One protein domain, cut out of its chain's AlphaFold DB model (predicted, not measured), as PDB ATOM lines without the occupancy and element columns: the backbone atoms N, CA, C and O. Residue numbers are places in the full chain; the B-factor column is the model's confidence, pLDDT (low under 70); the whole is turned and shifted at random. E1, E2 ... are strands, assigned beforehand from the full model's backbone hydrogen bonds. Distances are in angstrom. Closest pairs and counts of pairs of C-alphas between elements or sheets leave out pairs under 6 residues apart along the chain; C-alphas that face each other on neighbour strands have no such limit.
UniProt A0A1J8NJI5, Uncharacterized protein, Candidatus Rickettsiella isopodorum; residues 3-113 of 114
ATOM      1  N   THR A   3      38.185  17.797  36.103       89.50
ATOM      2  CA  THR A   3      39.130  18.758  36.671       89.50
ATOM      3  C   THR A   3      40.213  18.009  37.422       89.50
ATOM      4  O   THR A   3      39.916  17.219  38.308       89.50
ATOM      5  N   ALA A   4      41.469  18.267  37.075       83.25
ATOM      6  CA  ALA A   4      42.623  17.714  37.765       83.25
ATOM      7  C   ALA A   4      43.375  18.840  38.482       83.25
ATOM      8  O   ALA A   4      43.562  19.920  37.918       83.25
ATOM      9  N   THR A   5      43.817  18.575  39.705       83.69
ATOM     10  CA  THR A   5      44.568  19.501  40.551       83.69
ATOM     11  C   THR A   5      45.801  18.786  41.085       83.69
ATOM     12  O   THR A   5      45.716  17.645  41.535       83.69
ATOM     13  N   TYR A   6      46.948  19.454  41.017       77.25
ATOM     14  CA  TYR A   6      48.201  18.971  41.585       77.25
ATOM     15  C   TYR A   6      48.673  19.966  42.644       77.25
ATOM     16  O   TYR A   6      48.994  21.108  42.314       77.25
ATOM     17  N   ASP A   7      48.703  19.531  43.900       76.19
ATOM     18  CA  ASP A   7      49.064  20.352  45.052       76.19
ATOM     19  C   ASP A   7      50.526  20.113  45.434       76.19
ATOM     20  O   ASP A   7      50.911  19.020  45.857       76.19
ATOM     21  N   ILE A   8      51.338  21.164  45.289       73.31
ATOM     22  CA  ILE A   8      52.760  21.168  45.647       73.31
ATOM     23  C   ILE A   8      52.901  21.668  47.081       73.31
ATOM     24  O   ILE A   8      52.650  22.841  47.357       73.31
ATOM     25  N   ASN A   9      53.378  20.809  47.979       68.81
ATOM     26  CA  ASN A   9      53.584  21.167  49.377       68.81
ATOM     27  C   ASN A   9      55.059  21.483  49.661       68.81
ATOM     28  O   ASN A   9      55.985  20.726  49.346       68.81
ATOM     29  N   GLN A  10      55.293  22.642  50.279       61.62
ATOM     30  CA  GLN A  10      56.617  23.056  50.740       61.62
ATOM     31  C   GLN A  10      56.818  22.713  52.222       61.62
ATOM     32  O   GLN A  10      55.880  22.431  52.967       61.62
ATOM     33  N   ARG A  11      58.083  22.690  52.639       55.78
ATOM     34  CA  ARG A  11      58.495  22.396  54.014       55.78
ATOM     35  C   ARG A  11      57.915  23.447  54.962       55.78
ATOM     36  O   ARG A  11      58.044  24.639  54.696       55.78
ATOM     37  N   LYS A  12      57.308  23.010  56.066       55.00
ATOM     38  CA  LYS A  12      56.838  23.940  57.097       55.00
ATOM     39  C   LYS A  12      58.043  24.576  57.794       55.00
ATOM     40  O   LYS A  12      58.992  23.888  58.156       55.00
ATOM     41  N   THR A  13      58.024  25.894  57.960       48.84
ATOM     42  CA  THR A  13      58.991  26.595  58.812       48.84
ATOM     43  C   THR A  13      58.707  26.215  60.271       48.84
ATOM     44  O   THR A  13      57.545  26.030  60.624       48.84
ATOM     45  N   ASP A  14      59.749  26.052  61.088       52.50
ATOM     46  CA  ASP A  14      59.705  25.631  62.508       52.50
ATOM     47  C   ASP A  14      59.391  24.155  62.821       52.50
ATOM     48  O   ASP A  14      59.539  23.722  63.962       52.50
ATOM     49  N   VAL A  15      59.033  23.338  61.827       54.81
ATOM     50  CA  VAL A  15      58.841  21.891  62.010       54.81
ATOM     51  C   VAL A  15      59.527  21.163  60.855       54.81
ATOM     52  O   VAL A  15      59.210  21.425  59.699       54.81
ATOM     53  N   ASP A  16      60.468  20.251  61.135       56.22
ATOM     54  CA  ASP A  16      61.209  19.446  60.137       56.22
ATOM     55  C   ASP A  16      60.317  18.379  59.462       56.22
ATOM     56  O   ASP A  16      60.637  17.194  59.413       56.22
ATOM     57  N   ILE A  17      59.153  18.797  58.963       55.50
ATOM     58  CA  ILE A  17      58.172  17.970  58.269       55.50
ATOM     59  C   ILE A  17      57.847  18.652  56.940       55.50
ATOM     60  O   ILE A  17      57.361  19.787  56.890       55.50
ATOM     61  N   LYS A  18      58.098  17.939  55.842       56.91
ATOM     62  CA  LYS A  18      57.579  18.274  54.519       56.91
ATOM     63  C   LYS A  18      56.405  17.337  54.211       56.91
ATOM     64  O   LYS A  18      56.661  16.153  53.972       56.91
ATOM     65  N   PRO A  19      55.159  17.848  54.208       57.75
ATOM     66  CA  PRO A  19      54.006  17.090  53.740       57.75
ATOM     67  C   PRO A  19      54.188  16.679  52.278       57.75
ATOM     68  O   PRO A  19      54.771  17.418  51.480       57.75
ATOM     69  N   GLY A  20      53.689  15.501  51.945       60.09
ATOM     70  CA  GLY A  20      53.628  14.957  50.605       60.09
ATOM     71  C   GLY A  20      52.787  15.801  49.656       60.09
ATOM     72  O   GLY A  20      51.887  16.528  50.072       60.09
ATOM     73  N   ASP A  21      53.076  15.689  48.366       70.56
ATOM     74  CA  ASP A  21      52.292  16.305  47.296       70.56
ATOM     75  C   ASP A  21      51.029  15.462  47.047       70.56
ATOM     76  O   ASP A  21      51.077  14.226  47.134       70.56
ATOM     77  N   TYR A  22      49.915  16.112  46.713       75.69
ATOM     78  CA  TYR A  22      48.644  15.444  46.419       75.69
ATOM     79  C   TYR A  22      48.217  15.695  44.977       75.69
ATOM     80  O   TYR A  22      48.353  16.792  44.447       75.69
ATOM     81  N   PHE A  23      47.656  14.670  44.351       79.19
ATOM     82  CA  PHE A  23      46.970  14.777  43.077       79.19
ATOM     83  C   PHE A  23      45.498  14.457  43.288       79.19
ATOM     84  O   PHE A  23      45.163  13.402  43.824       79.19
ATOM     85  N   SER A  24      44.631  15.368  42.864       84.44
ATOM     86  CA  SER A  24      43.184  15.256  43.010       84.44
ATOM     87  C   SER A  24      42.533  15.345  41.636       84.44
ATOM     88  O   SER A  24      42.713  16.325  40.915       84.44
ATOM     89  N   LEU A  25      41.752  14.340  41.273       86.75
ATOM     90  CA  LEU A  25      40.954  14.292  40.061       86.75
ATOM     91  C   LEU A  25      39.479  14.345  40.443       86.75
ATOM     92  O   LEU A  25      38.945  13.411  41.020       86.75
ATOM     93  N   ASN A  26      38.806  15.429  40.092       88.81
ATOM     94  CA  ASN A  26      37.368  15.576  40.241       88.81
ATOM     95  C   ASN A  26      36.700  15.340  38.890       88.81
ATOM     96  O   ASN A  26      37.092  15.919  37.872       88.81
ATOM     97  N   TRP A  27      35.658  14.526  38.868       90.06
ATOM     98  CA  TRP A  27      34.911  14.221  37.658       90.06
ATOM     99  C   TRP A  27      33.414  14.216  37.937       90.06
ATOM    100  O   TRP A  27      32.946  14.059  39.061       90.06
ATOM    101  N   GLY A  28      32.629  14.428  36.894       91.44
ATOM    102  CA  GLY A  28      31.188  14.338  37.002       91.44
ATOM    103  C   GLY A  28      30.514  14.409  35.650       91.44
ATOM    104  O   GLY A  28      30.945  15.150  34.765       91.44
ATOM    105  N   ILE A  29      29.443  13.653  35.485       93.62
ATOM    106  CA  ILE A  29      28.586  13.725  34.306       93.62
ATOM    107  C   ILE A  29      27.177  14.070  34.761       93.62
ATOM    108  O   ILE A  29      26.648  13.421  35.656       93.62
ATOM    109  N   SER A  30      26.579  15.099  34.167       93.94
ATOM    110  CA  SER A  30      25.202  15.490  34.450       93.94
ATOM    111  C   SER A  30      24.440  15.763  33.163       93.94
ATOM    112  O   SER A  30      25.017  16.032  32.104       93.94
ATOM    113  N   LYS A  31      23.120  15.625  33.250       94.44
ATOM    114  CA  LYS A  31      22.187  15.891  32.165       94.44
ATOM    115  C   LYS A  31      21.111  16.838  32.663       94.44
ATOM    116  O   LYS A  31      20.466  16.580  33.677       94.44
ATOM    117  N   TYR A  32      20.895  17.891  31.888       94.44
ATOM    118  CA  TYR A  32      19.811  18.838  32.086       94.44
ATOM    119  C   TYR A  32      18.598  18.418  31.260       94.44
ATOM    120  O   TYR A  32      18.708  18.160  30.059       94.44
ATOM    121  N   ILE A  33      17.445  18.342  31.910       94.38
ATOM    122  CA  ILE A  33      16.174  17.943  31.315       94.38
ATOM    123  C   ILE A  33      15.171  19.070  31.580       94.38
ATOM    124  O   ILE A  33      14.931  19.401  32.744       94.38
ATOM    125  N   PRO A  34      14.583  19.680  30.537       92.69
ATOM    126  CA  PRO A  34      13.480  20.617  30.712       92.69
ATOM    127  C   PRO A  34      12.308  19.912  31.401       92.69
ATOM    128  O   PRO A  34      11.891  18.840  30.962       92.69
ATOM    129  N   PHE A  35      11.788  20.495  32.479       89.69
ATOM    130  CA  PHE A  35      10.661  19.939  33.219       89.69
ATOM    131  C   PHE A  35       9.734  21.062  33.682       89.69
ATOM    132  O   PHE A  35      10.091  21.847  34.563       89.69
ATOM    133  N   ASP A  36       8.545  21.105  33.079       86.81
ATOM    134  CA  ASP A  36       7.490  22.078  33.368       86.81
ATOM    135  C   ASP A  36       8.008  23.533  33.318       86.81
ATOM    136  O   ASP A  36       8.457  23.997  32.267       86.81
ATOM    137  N   HIS A  37       8.021  24.243  34.449       88.12
ATOM    138  CA  HIS A  37       8.503  25.621  34.580       88.12
ATOM    139  C   HIS A  37      10.005  25.742  34.907       88.12
ATOM    140  O   HIS A  37      10.472  26.784  35.380       88.12
ATOM    141  N   GLY A  38      10.788  24.688  34.694       92.31
ATOM    142  CA  GLY A  38      12.172  24.640  35.142       92.31
ATOM    143  C   GLY A  38      13.057  23.657  34.390       92.31
ATOM    144  O   GLY A  38      12.712  23.129  33.332       92.31
ATOM    145  N   THR A  39      14.224  23.412  34.975       94.31
ATOM    146  CA  THR A  39      15.200  22.445  34.477       94.31
ATOM    147  C   THR A  39      15.609  21.529  35.615       94.31
ATOM    148  O   THR A  39      16.070  21.998  36.656       94.31
ATOM    149  N   LEU A  40      15.463  20.225  35.404       94.88
ATOM    150  CA  LEU A  40      15.991  19.200  36.288       94.88
ATOM    151  C   LEU A  40      17.413  18.842  35.849       94.88
ATOM    152  O   LEU A  40      17.664  18.605  34.670       94.88
ATOM    153  N   GLU A  41      18.337  18.786  36.791       95.31
ATOM    154  CA  GLU A  41      19.689  18.277  36.617       95.31
ATOM    155  C   GLU A  41      19.807  16.940  37.334       95.31
ATOM    156  O   GLU A  41      19.515  16.847  38.521       95.31
ATOM    157  N   ILE A  42      20.250  15.908  36.624       95.00
ATOM    158  CA  ILE A  42      20.598  14.620  37.225       95.00
ATOM    159  C   ILE A  42      22.037  14.322  36.843       95.00
ATOM    160  O   ILE A  42      22.380  14.361  35.659       95.00
ATOM    161  N   GLY A  43      22.872  14.006  37.825       94.50
ATOM    162  CA  GLY A  43      24.279  13.738  37.594       94.50
ATOM    163  C   GLY A  43      24.896  12.730  38.547       94.50
ATOM    164  O   GLY A  43      24.334  12.362  39.576       94.50
ATOM    165  N   ILE A  44      26.084  12.282  38.167       93.81
ATOM    166  CA  ILE A  44      26.955  11.410  38.944       93.81
ATOM    167  C   ILE A  44      28.277  12.162  39.106       93.81
ATOM    168  O   ILE A  44      29.030  12.263  38.131       93.81
ATOM    169  N   PRO A  45      28.549  12.734  40.289       93.56
ATOM    170  CA  PRO A  45      29.847  13.293  40.630       93.56
ATOM    171  C   PRO A  45      30.745  12.264  41.327       93.56
ATOM    172  O   PRO A  45      30.270  11.367  42.028       93.56
ATOM    173  N   GLY A  46      32.051  12.467  41.211       90.00
ATOM    174  CA  GLY A  46      33.061  11.732  41.952       90.00
ATOM    175  C   GLY A  46      34.378  12.492  42.059       90.00
ATOM    176  O   GLY A  46      34.599  13.504  41.387       90.00
ATOM    177  N   TYR A  47      35.239  12.018  42.947       88.31
ATOM    178  CA  TYR A  47      36.614  12.476  43.041       88.31
ATOM    179  C   TYR A  47      37.539  11.340  43.437       88.31
ATOM    180  O   TYR A  47      37.166  10.434  44.177       88.31
ATOM    181  N   ASP A  48      38.771  11.436  42.978       86.62
ATOM    182  CA  ASP A  48      39.854  10.535  43.304       86.62
ATOM    183  C   ASP A  48      41.024  11.385  43.784       86.62
ATOM    184  O   ASP A  48      41.402  12.358  43.134       86.62
ATOM    185  N   GLN A  49      41.588  11.052  44.934       83.12
ATOM    186  CA  GLN A  49      42.721  11.771  45.492       83.12
ATOM    187  C   GLN A  49      43.811  10.781  45.872       83.12
ATOM    188  O   GLN A  49      43.580   9.835  46.624       83.12
ATOM    189  N   TRP A  50      45.014  11.045  45.380       79.56
ATOM    190  CA  TRP A  50      46.203  10.244  45.619       79.56
ATOM    191  C   TRP A  50      47.309  11.111  46.207       79.56
ATOM    192  O   TRP A  50      47.598  12.199  45.709       79.56
ATOM    193  N   GLN A  51      47.975  10.622  47.245       69.56
ATOM    194  CA  GLN A  51      49.245  11.176  47.695       69.56
ATOM    195  C   GLN A  51      50.351  10.693  46.747       69.56
ATOM    196  O   GLN A  51      50.628   9.500  46.655       69.56
ATOM    197  N   VAL A  52      50.970  11.611  46.008       63.38
ATOM    198  CA  VAL A  52      51.959  11.280  44.965       63.38
ATOM    199  C   VAL A  52      53.376  11.249  45.528       63.38
ATOM    200  O   VAL A  52      54.228  10.502  45.046       63.38
ATOM    201  N   ARG A  53      53.644  12.029  46.580       56.69
ATOM    202  CA  ARG A  53      54.955  12.082  47.232       56.69
ATOM    203  C   ARG A  53      54.815  11.730  48.705       56.69
ATOM    204  O   ARG A  53      53.936  12.263  49.369       56.69
ATOM    205  N   GLN A  54      55.666  10.842  49.212       56.66
ATOM    206  CA  GLN A  54      55.690  10.509  50.638       56.66
ATOM    207  C   GLN A  54      56.172  11.701  51.472       56.66
ATOM    208  O   GLN A  54      57.007  12.493  51.021       56.66
ATOM    209  N   ASP A  55      55.647  11.799  52.693       57.75
ATOM    210  CA  ASP A  55      56.121  12.756  53.688       57.75
ATOM    211  C   ASP A  55      57.623  12.532  53.941       57.75
ATOM    212  O   ASP A  55      58.102  11.398  53.974       57.75
ATOM    213  N   SER A  56      58.387  13.615  54.107       50.69
ATOM    214  CA  SER A  56      59.827  13.541  54.406       50.69
ATOM    215  C   SER A  56      60.189  14.430  55.597       50.69
ATOM    216  O   SER A  56      59.745  15.576  55.679       50.69
ATOM    217  N   GLY A  57      60.974  13.895  56.537       49.59
ATOM    218  CA  GLY A  57      61.318  14.543  57.809       49.59
ATOM    219  C   GLY A  57      61.930  13.555  58.806       49.59
ATOM    220  O   GLY A  57      61.602  12.368  58.772       49.59
ATOM    221  N   SER A  58      62.827  14.022  59.680       49.34
ATOM    222  CA  SER A  58      63.611  13.177  60.606       49.34
ATOM    223  C   SER A  58      62.793  12.490  61.713       49.34
ATOM    224  O   SER A  58      63.296  11.593  62.384       49.34
ATOM    225  N   THR A  59      61.527  12.877  61.891       48.31
ATOM    226  CA  THR A  59      60.612  12.364  62.931       48.31
ATOM    227  C   THR A  59      59.523  11.432  62.380       48.31
ATOM    228  O   THR A  59      58.587  11.077  63.095       48.31
ATOM    229  N   LEU A  60      59.591  11.046  61.103       47.19
ATOM    230  CA  LEU A  60      58.563  10.198  60.502       47.19
ATOM    231  C   LEU A  60      58.773   8.729  60.878       47.19
ATOM    232  O   LEU A  60      59.836   8.152  60.648       47.19
ATOM    233  N   LEU A  61      57.723   8.122  61.437       46.44
ATOM    234  CA  LEU A  61      57.639   6.682  61.656       46.44
ATOM    235  C   LEU A  61      57.839   5.971  60.313       46.44
ATOM    236  O   LEU A  61      57.115   6.210  59.347       46.44
ATOM    237  N   THR A  62      58.849   5.109  60.251       41.00
ATOM    238  CA  THR A  62      59.131   4.232  59.116       41.00
ATOM    239  C   THR A  62      57.844   3.459  58.778       41.00
ATOM    240  O   THR A  62      57.371   2.704  59.621       41.00
ATOM    241  N   ASN A  63      57.276   3.667  57.579       44.94
ATOM    242  CA  ASN A  63      55.976   3.165  57.068       44.94
ATOM    243  C   ASN A  63      54.754   4.106  57.162       44.94
ATOM    244  O   ASN A  63      53.660   3.676  57.536       44.94
ATOM    245  N   VAL A  64      54.871   5.362  56.720       51.44
ATOM    246  CA  VAL A  64      53.671   6.149  56.373       51.44
ATOM    247  C   VAL A  64      53.082   5.586  55.073       51.44
ATOM    248  O   VAL A  64      53.664   5.716  53.996       51.44
ATOM    249  N   THR A  65      51.953   4.888  55.189       54.06
ATOM    250  CA  THR A  65      51.204   4.351  54.042       54.06
ATOM    251  C   THR A  65      50.685   5.508  53.191       54.06
ATOM    252  O   THR A  65      50.109   6.449  53.730       54.06
ATOM    253  N   THR A  66      50.880   5.434  51.874       60.56
ATOM    254  CA  THR A  66      50.380   6.417  50.907       60.56
ATOM    255  C   THR A  66      48.870   6.616  51.079       60.56
ATOM    256  O   THR A  66      48.107   5.650  51.012       60.56
ATOM    257  N   ASN A  67      48.446   7.855  51.326       65.25
ATOM    258  CA  ASN A  67      47.042   8.211  51.505       65.25
ATOM    259  C   ASN A  67      46.337   8.249  50.138       65.25
ATOM    260  O   ASN A  67      46.769   8.959  49.228       65.25
ATOM    261  N   GLU A  68      45.259   7.489  49.993       75.88
ATOM    262  CA  GLU A  68      44.386   7.515  48.816       75.88
ATOM    263  C   GLU A  68      42.933   7.540  49.281       75.88
ATOM    264  O   GLU A  68      42.601   6.967  50.320       75.88
ATOM    265  N   VAL A  69      42.064   8.210  48.531       82.06
ATOM    266  CA  VAL A  69      40.616   8.132  48.716       82.06
ATOM    267  C   VAL A  69      39.921   8.293  47.381       82.06
ATOM    268  O   VAL A  69      40.323   9.095  46.541       82.06
ATOM    269  N   HIS A  70      38.848   7.540  47.219       86.62
ATOM    270  CA  HIS A  70      37.974   7.616  46.068       86.62
ATOM    271  C   HIS A  70      36.569   7.905  46.565       86.62
ATOM    272  O   HIS A  70      36.171   7.433  47.628       86.62
ATOM    273  N   ALA A  71      35.807   8.686  45.823       87.69
ATOM    274  CA  ALA A  71      34.432   8.983  46.159       87.69
ATOM    275  C   ALA A  71      33.592   9.073  44.902       87.69
ATOM    276  O   ALA A  71      34.007   9.618  43.883       87.69
ATOM    277  N   ALA A  72      32.372   8.572  45.002       90.88
ATOM    278  CA  ALA A  72      31.375   8.698  43.959       90.88
ATOM    279  C   ALA A  72      30.004   8.849  44.602       90.88
ATOM    280  O   ALA A  72      29.771   8.430  45.741       90.88
ATOM    281  N   GLY A  73      29.072   9.436  43.869       93.31
ATOM    282  CA  GLY A  73      27.691   9.453  44.299       93.31
ATOM    283  C   GLY A  73      26.766  10.049  43.261       93.31
ATOM    284  O   GLY A  73      26.929   9.807  42.070       93.31
ATOM    285  N   ALA A  74      25.765  10.783  43.724       94.62
ATOM    286  CA  ALA A  74      24.694  11.293  42.884       94.62
ATOM    287  C   ALA A  74      24.443  12.770  43.164       94.62
ATOM    288  O   ALA A  74      24.620  13.257  44.282       94.62
ATOM    289  N   GLU A  75      24.002  13.469  42.132       94.94
ATOM    290  CA  GLU A  75      23.609  14.864  42.176       94.94
ATOM    291  C   GLU A  75      22.228  15.020  41.542       94.94
ATOM    292  O   GLU A  75      21.938  14.438  40.494       94.94
ATOM    293  N   LEU A  76      21.375  15.793  42.205       95.62
ATOM    294  CA  LEU A  76      20.044  16.149  41.741       95.62
ATOM    295  C   LEU A  76      19.837  17.644  41.959       95.62
ATOM    296  O   LEU A  76      19.858  18.121  43.093       95.62
ATOM    297  N   GLY A  77      19.617  18.375  40.877       94.88
ATOM    298  CA  GLY A  77      19.314  19.797  40.895       94.88
ATOM    299  C   GLY A  77      17.951  20.086  40.294       94.88
ATOM    300  O   GLY A  77      17.535  19.437  39.342       94.88
ATOM    301  N   TYR A  78      17.254  21.087  40.814       95.06
ATOM    302  CA  TYR A  78      16.081  21.659  40.172       95.06
ATOM    303  C   TYR A  78      16.206  23.176  40.134       95.06
ATOM    304  O   TYR A  78      16.349  23.834  41.166       95.06
ATOM    305  N   ARG A  79      16.148  23.730  38.924       94.25
ATOM    306  CA  ARG A  79      16.077  25.166  38.680       94.25
ATOM    307  C   ARG A  79      14.643  25.546  38.357       94.25
ATOM    308  O   ARG A  79      14.144  25.186  37.294       94.25
ATOM    309  N   TYR A  80      14.026  26.339  39.219       93.00
ATOM    310  CA  TYR A  80      12.736  26.964  38.970       93.00
ATOM    311  C   TYR A  80      12.942  28.333  38.311       93.00
ATOM    312  O   TYR A  80      13.370  29.299  38.952       93.00
ATOM    313  N   SER A  81      12.669  28.411  37.006       89.62
ATOM    314  CA  SER A  81      12.951  29.601  36.195       89.62
ATOM    315  C   SER A  81      12.152  30.846  36.604       89.62
ATOM    316  O   SER A  81      12.769  31.909  36.662       89.62
ATOM    317  N   PRO A  82      10.848  30.771  36.954       89.62
ATOM    318  CA  PRO A  82      10.069  31.955  37.322       89.62
ATOM    319  C   PRO A  82      10.622  32.719  38.526       89.62
ATOM    320  O   PRO A  82      10.465  33.933  38.596       89.62
ATOM    321  N   TRP A  83      11.274  32.029  39.468       89.88
ATOM    322  CA  TRP A  83      11.880  32.661  40.648       89.88
ATOM    323  C   TRP A  83      13.405  32.712  40.581       89.88
ATOM    324  O   TRP A  83      14.036  33.075  41.565       89.88
ATOM    325  N   ASN A  84      14.010  32.319  39.453       91.25
ATOM    326  CA  ASN A  84      15.461  32.199  39.302       91.25
ATOM    327  C   ASN A  84      16.148  31.472  40.477       91.25
ATOM    328  O   ASN A  84      17.265  31.815  40.874       91.25
ATOM    329  N   LEU A  85      15.461  30.469  41.025       93.56
ATOM    330  CA  LEU A  85      15.896  29.701  42.180       93.56
ATOM    331  C   LEU A  85      16.418  28.349  41.706       93.56
ATOM    332  O   LEU A  85      15.733  27.648  40.967       93.56
ATOM    333  N   THR A  86      17.602  27.962  42.161       94.94
ATOM    334  CA  THR A  86      18.152  26.624  41.954       94.94
ATOM    335  C   THR A  86      18.391  25.965  43.302       94.94
ATOM    336  O   THR A  86      19.035  26.548  44.174       94.94
ATOM    337  N   VAL A  87      17.906  24.737  43.454       95.75
ATOM    338  CA  VAL A  87      18.210  23.865  44.589       95.75
ATOM    339  C   VAL A  87      18.972  22.663  44.058       95.75
ATOM    340  O   VAL A  87      18.474  21.995  43.158       95.75
ATOM    341  N   THR A  88      20.140  22.365  44.619       95.62
ATOM    342  CA  THR A  88      20.932  21.192  44.236       95.62
ATOM    343  C   THR A  88      21.300  20.387  45.469       95.62
ATOM    344  O   THR A  88      21.927  20.896  46.394       95.62
ATOM    345  N   GLY A  89      20.906  19.118  45.479       96.50
ATOM    346  CA  GLY A  89      21.337  18.123  46.444       96.50
ATOM    347  C   GLY A  89      22.419  17.239  45.840       96.50
ATOM    348  O   GLY A  89      22.288  16.755  44.717       96.50
ATOM    349  N   LYS A  90      23.484  16.998  46.595       95.00
ATOM    350  CA  LYS A  90      24.579  16.115  46.213       95.00
ATOM    351  C   LYS A  90      24.898  15.169  47.356       95.00
ATOM    352  O   LYS A  90      25.001  15.574  48.512       95.00
ATOM    353  N   PHE A  91      25.070  13.905  47.015       93.31
ATOM    354  CA  PHE A  91      25.518  12.863  47.917       93.31
ATOM    355  C   PHE A  91      26.794  12.251  47.357       93.31
ATOM    356  O   PHE A  91      26.849  11.929  46.174       93.31
ATOM    357  N   MET A  92      27.807  12.075  48.199       91.56
ATOM    358  CA  MET A  92      29.025  11.346  47.861       91.56
ATOM    359  C   MET A  92      29.352  10.356  48.972       91.56
ATOM    360  O   MET A  92      29.307  10.688  50.158       91.56
ATOM    361  N   GLN A  93      29.707   9.144  48.573       90.06
ATOM    362  CA  GLN A  93      30.227   8.111  49.453       90.06
ATOM    363  C   GLN A  93      31.710   7.939  49.144       90.06
ATOM    364  O   GLN A  93      32.067   7.627  48.008       90.06
ATOM    365  N   GLU A  94      32.560   8.113  50.151       88.31
ATOM    366  CA  GLU A  94      33.968   7.744  50.044       88.31
ATOM    367  C   GLU A  94      34.120   6.225  50.181       88.31
ATOM    368  O   GLU A  94      33.465   5.588  51.013       88.31
ATOM    369  N   PHE A  95      34.994   5.643  49.370       83.19
ATOM    370  CA  PHE A  95      35.355   4.236  49.369       83.19
ATOM    371  C   PHE A  95      36.855   4.074  49.100       83.19
ATOM    372  O   PHE A  95      37.533   4.979  48.617       83.19
ATOM    373  N   ASN A  96      37.380   2.899  49.453       77.44
ATOM    374  CA  ASN A  96      38.787   2.533  49.269       77.44
ATOM    375  C   ASN A  96      39.785   3.564  49.836       77.44
ATOM    376  O   ASN A  96      40.846   3.802  49.270       77.44
ATOM    377  N   ALA A  97      39.429   4.197  50.956       69.94
ATOM    378  CA  ALA A  97      40.345   5.104  51.626       69.94
ATOM    379  C   ALA A  97      41.464   4.325  52.336       69.94
ATOM    380  O   ALA A  97      41.170   3.439  53.145       69.94
ATOM    381  N   LYS A  98      42.730   4.666  52.075       69.75
ATOM    382  CA  LYS A  98      43.890   4.146  52.821       69.75
ATOM    383  C   LYS A  98      44.461   5.238  53.712       69.75
ATOM    384  O   LYS A  98      44.580   6.380  53.292       69.75
ATOM    385  N   ALA A  99      44.828   4.876  54.941       63.22
ATOM    386  CA  ALA A  99      45.395   5.788  55.941       63.22
ATOM    387  C   ALA A  99      44.501   6.992  56.337       63.22
ATOM    388  O   ALA A  99      44.984   7.931  56.970       63.22
ATOM    389  N   ARG A 100      43.193   6.959  56.031       67.94
ATOM    390  CA  ARG A 100      42.191   7.948  56.475       67.94
ATOM    391  C   ARG A 100      40.806   7.325  56.657       67.94
ATOM    392  O   ARG A 100      40.534   6.238  56.148       67.94
ATOM    393  N   PHE A 101      39.926   8.024  57.373       72.38
ATOM    394  CA  PHE A 101      38.531   7.610  57.548       72.38
ATOM    395  C   PHE A 101      37.726   7.788  56.256       72.38
ATOM    396  O   PHE A 101      37.964   8.727  55.500       72.38
ATOM    397  N   GLN A 102      36.769   6.882  56.034       80.56
ATOM    398  CA  GLN A 102      35.785   6.967  54.954       80.56
ATOM    399  C   GLN A 102      34.554   7.725  55.449       80.56
ATOM    400  O   GLN A 102      33.990   7.390  56.493       80.56
ATOM    401  N   GLY A 103      34.138   8.733  54.691       85.81
ATOM    402  CA  GLY A 103      32.991   9.572  54.996       85.81
ATOM    403  C   GLY A 103      31.820   9.424  54.030       85.81
ATOM    404  O   GLY A 103      31.922   8.920  52.911       85.81
ATOM    405  N   ARG A 104      30.675   9.930  54.489       89.50
ATOM    406  CA  ARG A 104      29.530  10.280  53.648       89.50
ATOM    407  C   ARG A 104      29.403  11.787  53.637       89.50
ATOM    408  O   ARG A 104      29.369  12.405  54.699       89.50
ATOM    409  N   ILE A 105      29.316  12.359  52.449       90.50
ATOM    410  CA  ILE A 105      29.191  13.796  52.258       90.50
ATOM    411  C   ILE A 105      27.808  14.060  51.687       90.50
ATOM    412  O   ILE A 105      27.448  13.549  50.627       90.50
ATOM    413  N   TYR A 106      27.042  14.870  52.407       93.06
ATOM    414  CA  TYR A 106      25.757  15.389  51.967       93.06
ATOM    415  C   TYR A 106      25.913  16.892  51.778       93.06
ATOM    416  O   TYR A 106      26.352  17.596  52.685       93.06
ATOM    417  N   THR A 107      25.578  17.383  50.595       94.38
ATOM    418  CA  THR A 107      25.658  18.802  50.260       94.38
ATOM    419  C   THR A 107      24.308  19.258  49.748       94.38
ATOM    420  O   THR A 107      23.722  18.627  48.871       94.38
ATOM    421  N   LEU A 108      23.826  20.364  50.301       95.25
ATOM    422  CA  LEU A 108      22.644  21.057  49.823       95.25
ATOM    423  C   LEU A 108      23.049  22.482  49.460       95.25
ATOM    424  O   LEU A 108      23.573  23.213  50.300       95.25
ATOM    425  N   SER A 109      22.790  22.859  48.217       95.19
ATOM    426  CA  SER A 109      23.095  24.174  47.668       95.19
ATOM    427  C   SER A 109      21.803  24.872  47.279       95.19
ATOM    428  O   SER A 109      20.977  24.309  46.560       95.19
ATOM    429  N   LEU A 110      21.645  26.109  47.741       95.00
ATOM    430  CA  LEU A 110      20.538  26.989  47.390       95.00
ATOM    431  C   LEU A 110      21.108  28.228  46.707       95.00
ATOM    432  O   LEU A 110      21.878  28.971  47.313       95.00
ATOM    433  N   THR A 111      20.712  28.458  45.461       94.75
ATOM    434  CA  THR A 111      21.167  29.598  44.666       94.75
ATOM    435  C   THR A 111      19.966  30.408  44.225       94.75
ATOM    436  O   THR A 111      19.095  29.900  43.525       94.75
ATOM    437  N   TYR A 112      19.942  31.684  44.592       93.81
ATOM    438  CA  TYR A 112      18.934  32.637  44.150       93.81
ATOM    439  C   TYR A 112      19.612  33.756  43.365       93.81
ATOM    440  O   TYR A 112      20.588  34.343  43.837       93.81
ATOM    441  N   LYS A 113      19.128  34.023  42.150       88.56
ATOM    442  CA  LYS A 113      19.620  35.128  41.321       88.56
ATOM    443  C   LYS A 113      18.637  36.300  41.400       88.56
ATOM    444  O   LYS A 113      17.510  36.172  40.923       88.56
TER     445      LYS A 113
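What this domain is: This is residues 3 to 113 of the 114 residues of an uncharacterized protein of Candidatus Rickettsiella isopodorum (UniProt A0A1J8NJI5). One long sheet, curled like part of a barrel but left open, makes a rod spanning 63 by 28 by 20 A, with two long loops, residues 8 to 21 and 52 to 67, at one end. Its six strands form a meander, each the antiparallel neighbour of the one before, in order E1 E2 E3 E4 E5 E6. The 111 printed residues hold no named helix; the class is all strand, only just loose, close to extended, with radius of gyration of the C-alphas 19.3 A.

Where its parts are: E1, residues 3 to 7, begins at C-alpha 3 (39.130, 18.758, 36.671). From first to last C-alpha, E2, residues 22 to 35, measures 40.5 A; E3, 38 to 51, 41.4 A; E4, 68 to 80, 38.4 A; E5, 85 to 98, 39.4 A. E6, 104 to 112, ends at C-alpha 112 (18.934, 32.637, 44.150).

How they stand to each other: Edge strands E1 and E6 are apart. Hairpin E1 and E2, at 157 degrees, has N 5 and O 24 within hydrogen-bond range, 2.8 A. E5 bends by 53 degrees at residue 95.

The domain as a whole: The printed part has no cut. Links E1 to E2 and E3 to E4 are long. pLDDT is under 70 at residues 9 to 20, 51 to 67 and 97 to 100.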